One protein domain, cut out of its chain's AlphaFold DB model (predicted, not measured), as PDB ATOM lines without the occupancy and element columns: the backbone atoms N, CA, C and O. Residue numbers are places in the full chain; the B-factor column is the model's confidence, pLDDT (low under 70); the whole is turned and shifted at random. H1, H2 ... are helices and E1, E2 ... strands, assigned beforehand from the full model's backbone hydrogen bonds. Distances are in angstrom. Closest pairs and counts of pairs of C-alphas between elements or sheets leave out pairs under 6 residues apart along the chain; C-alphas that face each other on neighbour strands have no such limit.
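Overview. This is residues 8 to 59 of the 109 residues of an uncharacterized protein of Nonomuraea rhodomycinica (UniProt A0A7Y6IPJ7). The long hairpin of E1 and E2, with short E3 beside E2, makes a narrow rod, with H1 beyond the sheet at one end and H2 on E2 toward the other. The 52 printed residues include three named strands and two named helices, ordered E1 E2 H1 E3 H2; the antiparallel sheet runs E1 E2 E3, class mixed. The whole is only just extended, close to loose, with a radius of gyration of the C-alphas of 15.1 A and spans of 48 by 19 by 10 A.

Arrangement. E1, residues 11 to 17, and E2, residues 23 to 32, form an antiparallel hairpin at 161 degrees; N 14 and O 27, 2.7 A apart, are within hydrogen-bond range. H1, residues 34 to 39, is not on the sheet. E3, residues 46 to 49, is antiparallel to E2 at 165 degrees, with N 32 and O 46 within hydrogen-bond range at 2.8 A. H2, residues 53 to 59, is on the sheet over E2, and their closest C-alphas, Leu 26 and Arg 55, are 6.6 A apart. In H1 and H2 every O i to N i+4 pair is within hydrogen-bond range.

Along the chain. E1 begins at C-alpha 11 (143.006, 189.829, 195.833) and measures 20.2 A, E2 26.9 A; H2 ends at C-alpha 59 (130.592, 208.109, 185.938).

Size, cuts and confidence. The farthest C-alphas, Ala 20 and Gly 40, are 48.3 A apart. The printed part has no cut, no link is long, and no printed residue is under 70.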
ATOM      1  N   ARG A   8     150.350 187.851 195.802       74.06
ATOM      2  CA  ARG A   8     150.476 186.670 196.654       74.06
ATOM      3  C   ARG A   8     149.347 186.773 197.674       74.06
ATOM      4  O   ARG A   8     149.264 187.787 198.347       74.06
ATOM      5  N   ASP A   9     148.495 185.760 197.775       80.75
ATOM      6  CA  ASP A   9     147.339 185.696 198.688       80.75
ATOM      7  C   ASP A   9     146.097 186.489 198.225       80.75
ATOM      8  O   ASP A   9     145.641 186.346 197.089       80.75
ATOM      9  N   ALA A  10     145.467 187.249 199.127       83.19
ATOM     10  CA  ALA A  10     144.156 187.834 198.885       83.19
ATOM     11  C   ALA A  10     144.204 188.939 197.820       83.19
ATOM     12  O   ALA A  10     145.001 189.877 197.909       83.19
ATOM     13  N   CYS A  11     143.289 188.830 196.857       90.19
ATOM     14  CA  CYS A  11     143.006 189.829 195.833       90.19
ATOM     15  C   CYS A  11     141.567 190.325 196.001       90.19
ATOM     16  O   CYS A  11     140.684 189.551 196.379       90.19
ATOM     17  N   PHE A  12     141.324 191.596 195.703       90.19
ATOM     18  CA  PHE A  12     140.000 192.205 195.756       90.19
ATOM     19  C   PHE A  12     139.766 193.132 194.565       90.19
ATOM     20  O   PHE A  12     140.704 193.676 193.990       90.19
ATOM     21  N   GLU A  13     138.497 193.327 194.220       92.88
ATOM     22  CA  GLU A  13     138.043 194.264 193.193       92.88
ATOM     23  C   GLU A  13     137.124 195.304 193.848       92.88
ATOM     24  O   GLU A  13     136.347 194.989 194.753       92.88
ATOM     25  N   ILE A  14     137.219 196.547 193.394       93.25
ATOM     26  CA  ILE A  14     136.364 197.660 193.782       93.25
ATOM     27  C   ILE A  14     135.354 197.851 192.658       93.25
ATOM     28  O   ILE A  14     135.696 198.303 191.564       93.25
ATOM     29  N   ARG A  15     134.095 197.526 192.939       94.12
ATOM     30  CA  ARG A  15     132.983 197.716 192.006       94.12
ATOM     31  C   ARG A  15     132.041 198.795 192.514       94.12
ATOM     32  O   ARG A  15     131.857 198.940 193.722       94.12
ATOM     33  N   ALA A  16     131.444 199.539 191.596       93.00
ATOM     34  CA  ALA A  16     130.413 200.515 191.901       93.00
ATOM     35  C   ALA A  16     129.263 200.405 190.909       93.00
ATOM     36  O   ALA A  16     129.471 200.220 189.712       93.00
ATOM     37  N   THR A  17     128.050 200.590 191.417       94.06
ATOM     38  CA  THR A  17     126.854 200.710 190.590       94.06
ATOM     39  C   THR A  17     126.632 202.179 190.252       94.06
ATOM     40  O   THR A  17     126.569 203.024 191.150       94.06
ATOM     41  N   THR A  18     126.546 202.509 188.965       88.94
ATOM     42  CA  THR A  18     126.242 203.874 188.520       88.94
ATOM     43  C   THR A  18     124.794 204.241 188.871       88.94
ATOM     44  O   THR A  18     123.962 203.353 189.071       88.94
ATOM     45  N   PRO A  19     124.428 205.536 188.880       82.19
ATOM     46  CA  PRO A  19     123.027 205.942 189.019       82.19
ATOM     47  C   PRO A  19     122.101 205.368 187.931       82.19
ATOM     48  O   PRO A  19     120.901 205.245 188.153       82.19
ATOM     49  N   ALA A  20     122.655 205.003 186.768       84.25
ATOM     50  CA  ALA A  20     121.933 204.344 185.681       84.25
ATOM     51  C   ALA A  20     121.756 202.825 185.891       84.25
ATOM     52  O   ALA A  20     121.071 202.180 185.103       84.25
ATOM     53  N   GLY A  21     122.341 202.258 186.954       88.75
ATOM     54  CA  GLY A  21     122.267 200.833 187.283       88.75
ATOM     55  C   GLY A  21     123.390 199.978 186.690       88.75
ATOM     56  O   GLY A  21     123.359 198.760 186.854       88.75
ATOM     57  N   ASP A  22     124.389 200.579 186.037       90.75
ATOM     58  CA  ASP A  22     125.512 199.830 185.463       90.75
ATOM     59  C   ASP A  22     126.493 199.402 186.555       90.75
ATOM     60  O   ASP A  22     126.927 200.229 187.356       90.75
ATOM     61  N   ASP A  23     126.909 198.139 186.546       92.25
ATOM     62  CA  ASP A  23     127.977 197.646 187.413       92.25
ATOM     63  C   ASP A  23     129.348 197.871 186.759       92.25
ATOM     64  O   ASP A  23     129.630 197.378 185.662       92.25
ATOM     65  N   LEU A  24     130.203 198.640 187.428       92.75
ATOM     66  CA  LEU A  24     131.492 199.080 186.914       92.75
ATOM     67  C   LEU A  24     132.622 198.660 187.848       92.75
ATOM     68  O   LEU A  24     132.624 199.002 189.028       92.75
ATOM     69  N   ASN A  25     133.642 198.010 187.289       92.12
ATOM     70  CA  ASN A  25     134.925 197.863 187.967       92.12
ATOM     71  C   ASN A  25     135.663 199.217 187.958       92.12
ATOM     72  O   ASN A  25     135.991 199.760 186.897       92.12
ATOM     73  N   LEU A  26     135.909 199.753 189.153       93.00
ATOM     74  CA  LEU A  26     136.670 200.977 189.378       93.00
ATOM     75  C   LEU A  26     138.155 200.720 189.630       93.00
ATOM     76  O   LEU A  26     138.961 201.627 189.435       93.00
ATOM     77  N   GLY A  27     138.531 199.530 190.073       92.31
ATOM     78  CA  GLY A  27     139.907 199.181 190.379       92.31
ATOM     79  C   GLY A  27     140.015 197.870 191.140       92.31
ATOM     80  O   GLY A  27     139.021 197.219 191.445       92.31
ATOM     81  N   ASP A  28     141.236 197.481 191.462       92.62
ATOM     82  CA  ASP A  28     141.549 196.234 192.141       92.62
ATOM     83  C   ASP A  28     142.776 196.387 193.041       92.62
ATOM     84  O   ASP A  28     143.474 197.405 193.055       92.62
ATOM     85  N   GLY A  29     143.014 195.378 193.865       91.81
ATOM     86  CA  GLY A  29     144.135 195.365 194.779       91.81
ATOM     87  C   GLY A  29     144.423 193.980 195.319       91.81
ATOM     88  O   GLY A  29     143.678 193.023 195.112       91.81
ATOM     89  N   GLY A  30     145.531 193.878 196.035       92.31
ATOM     90  CA  GLY A  30     145.957 192.626 196.627       92.31
ATOM     91  C   GLY A  30     147.316 192.724 197.294       92.31
ATOM     92  O   GLY A  30     148.026 193.733 197.198       92.31
ATOM     93  N   PHE A  31     147.658 191.663 198.009       91.94
ATOM     94  CA  PHE A  31     148.948 191.545 198.672       91.94
ATOM     95  C   PHE A  31     150.056 191.259 197.663       91.94
ATOM     96  O   PHE A  31     149.884 190.476 196.738       91.94
ATOM     97  N   VAL A  32     151.208 191.895 197.834       89.38
ATOM     98  CA  VAL A  32     152.378 191.769 196.961       89.38
ATOM     99  C   VAL A  32     153.635 191.620 197.802       89.38
ATOM    100  O   VAL A  32     153.675 192.034 198.961       89.38
ATOM    101  N   THR A  33     154.678 191.022 197.228       88.50
ATOM    102  CA  THR A  33     155.855 190.618 198.022       88.50
ATOM    103  C   THR A  33     157.144 191.284 197.614       88.50
ATOM    104  O   THR A  33     158.142 191.143 198.309       88.50
ATOM    105  N   TRP A  34     157.110 192.074 196.543       87.44
ATOM    106  CA  TRP A  34     158.290 192.750 196.028       87.44
ATOM    107  C   TRP A  34     158.955 193.646 197.084       87.44
ATOM    108  O   TRP A  34     160.170 193.778 197.071       87.44
ATOM    109  N   SER A  35     158.208 194.223 198.034       88.12
ATOM    110  CA  SER A  35     158.802 195.004 199.126       88.12
ATOM    111  C   SER A  35     159.566 194.131 200.126       88.12
ATOM    112  O   SER A  35     160.658 194.506 200.541       88.12
ATOM    113  N   ALA A  36     159.034 192.956 200.477       89.88
ATOM    114  CA  ALA A  36     159.718 191.986 201.330       89.88
ATOM    115  C   ALA A  36     160.989 191.451 200.655       89.88
ATOM    116  O   ALA A  36     162.025 191.336 201.310       89.88
ATOM    117  N   ASP A  37     160.913 191.199 199.346       89.50
ATOM    118  CA  ASP A  37     162.030 190.721 198.532       89.50
ATOM    119  C   ASP A  37     163.122 191.805 198.379       89.50
ATOM    120  O   ASP A  37     164.306 191.506 198.522       89.50
ATOM    121  N   LEU A  38     162.745 193.076 198.171       92.12
ATOM    122  CA  LEU A  38     163.689 194.203 198.076       92.12
ATOM    123  C   LEU A  38     164.357 194.556 199.411       92.12
ATOM    124  O   LEU A  38     165.520 194.952 199.425       92.12
ATOM    125  N   LEU A  39     163.626 194.458 200.525       91.38
ATOM    126  CA  LEU A  39     164.120 194.836 201.855       91.38
ATOM    127  C   LEU A  39     164.754 193.663 202.618       91.38
ATOM    128  O   LEU A  39     165.280 193.866 203.711       91.38
ATOM    129  N   GLY A  40     164.685 192.440 202.080       89.75
ATOM    130  CA  GLY A  40     165.194 191.235 202.741       89.75
ATOM    131  C   GLY A  40     164.505 190.931 204.076       89.75
ATOM    132  O   GLY A  40     165.092 190.284 204.944       89.75
ATOM    133  N   ASN A  41     163.275 191.414 204.274       89.25
ATOM    134  CA  ASN A  41     162.549 191.305 205.536       89.25
ATOM    135  C   ASN A  41     161.273 190.477 205.351       89.25
ATOM    136  O   ASN A  41     160.248 190.975 204.895       89.25
ATOM    137  N   ALA A  42     161.314 189.220 205.796       87.19
ATOM    138  CA  ALA A  42     160.188 188.285 205.707       87.19
ATOM    139  C   ALA A  42     158.946 188.696 206.530       87.19
ATOM    140  O   ALA A  42     157.901 188.053 206.424       87.19
ATOM    141  N   LYS A  43     159.044 189.736 207.371       89.75
ATOM    142  CA  LYS A  43     157.901 190.296 208.111       89.75
ATOM    143  C   LYS A  43     157.158 191.385 207.336       89.75
ATOM    144  O   LYS A  43     156.062 191.752 207.757       89.75
ATOM    145  N   GLU A  44     157.729 191.896 206.247       89.31
ATOM    146  CA  GLU A  44     157.074 192.904 205.416       89.31
ATOM    147  C   GLU A  44     155.852 192.319 204.714       89.31
ATOM    148  O   GLU A  44     155.890 191.238 204.125       89.31
ATOM    149  N   ARG A  45     154.750 193.061 204.785       88.19
ATOM    150  CA  ARG A  45     153.477 192.719 204.153       88.19
ATOM    151  C   ARG A  45     152.958 193.972 203.484       88.19
ATOM    152  O   ARG A  45     152.650 194.945 204.168       88.19
ATOM    153  N   LEU A  46     152.858 193.944 202.161       90.44
ATOM    154  CA  LEU A  46     152.393 195.084 201.389       90.44
ATOM    155  C   LEU A  46     151.076 194.742 200.703       90.44
ATOM    156  O   LEU A  46     151.017 193.839 199.875       90.44
ATOM    157  N   LEU A  47     150.030 195.484 201.052       91.56
ATOM    158  CA  LEU A  47     148.753 195.497 200.349       91.56
ATOM    159  C   LEU A  47     148.740 196.719 199.430       91.56
ATOM    160  O   LEU A  47     148.908 197.839 199.912       91.56
ATOM    161  N   ILE A  48     148.551 196.512 198.127       92.19
ATOM    162  CA  ILE A  48     148.391 197.607 197.162       92.19
ATOM    163  C   ILE A  48     146.976 197.627 196.597       92.19
ATOM    164  O   ILE A  48     146.312 196.595 196.524       92.19
ATOM    165  N   SER A  49     146.546 198.803 196.149       91.25
ATOM    166  CA  SER A  49     145.286 199.009 195.436       91.25
ATOM    167  C   SER A  49     145.454 200.064 194.351       91.25
ATOM    168  O   SER A  49     146.155 201.055 194.569       91.25
ATOM    169  N   GLY A  50     144.773 199.887 193.226       91.75
ATOM    170  CA  GLY A  50     144.635 200.881 192.170       91.75
ATOM    171  C   GLY A  50     143.174 201.283 191.983       91.75
ATOM    172  O   GLY A  50     142.271 200.485 192.214       91.75
ATOM    173  N   LEU A  51     142.944 202.527 191.566       92.19
ATOM    174  CA  LEU A  51     141.620 203.051 191.231       92.19
ATOM    175  C   LEU A  51     141.716 203.876 189.942       92.19
ATOM    176  O   LEU A  51     142.564 204.761 189.837       92.19
ATOM    177  N   GLY A  52     140.850 203.598 188.969       92.06
ATOM    178  CA  GLY A  52     140.752 204.337 187.712       92.06
ATOM    179  C   GLY A  52     140.015 205.658 187.907       92.06
ATOM    180  O   GLY A  52     138.783 205.693 187.883       92.06
ATOM    181  N   LEU A  53     140.764 206.747 188.085       91.69
ATOM    182  CA  LEU A  53     140.200 208.071 188.350       91.69
ATOM    183  C   LEU A  53     139.370 208.600 187.176       91.69
ATOM    184  O   LEU A  53     138.342 209.227 187.400       91.69
ATOM    185  N   GLU A  54     139.767 208.316 185.940       90.56
ATOM    186  CA  GLU A  54     139.027 208.708 184.740       90.56
ATOM    187  C   GLU A  54     137.623 208.095 184.757       90.56
ATOM    188  O   GLU A  54     136.632 208.810 184.647       90.56
ATOM    189  N   ARG A  55     137.524 206.788 185.036       88.25
ATOM    190  CA  ARG A  55     136.241 206.075 185.153       88.25
ATOM    191  C   ARG A  55     135.393 206.605 186.303       88.25
ATOM    192  O   ARG A  55     134.178 206.729 186.164       88.25
ATOM    193  N   LEU A  56     136.025 206.917 187.434       90.75
ATOM    194  CA  LEU A  56     135.339 207.497 188.584       90.75
ATOM    195  C   LEU A  56     134.760 208.876 188.237       90.75
ATOM    196  O   LEU A  56     133.581 209.123 188.469       90.75
ATOM    197  N   CYS A  57     135.567 209.758 187.648       89.69
ATOM    198  CA  CYS A  57     135.161 211.114 187.291       89.69
ATOM    199  C   CYS A  57     134.112 211.140 186.175       89.69
ATOM    200  O   CYS A  57     133.174 211.927 186.250       89.69
ATOM    201  N   GLU A  58     134.225 210.277 185.168       87.06
ATOM    202  CA  GLU A  58     133.247 210.192 184.076       87.06
ATOM    203  C   GLU A  58     131.875 209.702 184.550       87.06
ATOM    204  O   GLU A  58     130.852 210.127 184.020       87.06
ATOM    205  N   ARG A  59     131.835 208.790 185.529       88.06
ATOM    206  CA  ARG A  59     130.592 208.109 185.938       88.06
ATOM    207  C   ARG A  59     129.967 208.663 187.216       88.06
ATOM    208  O   ARG A  59     128.770 208.476 187.424       88.06
TER     209      ARG A  59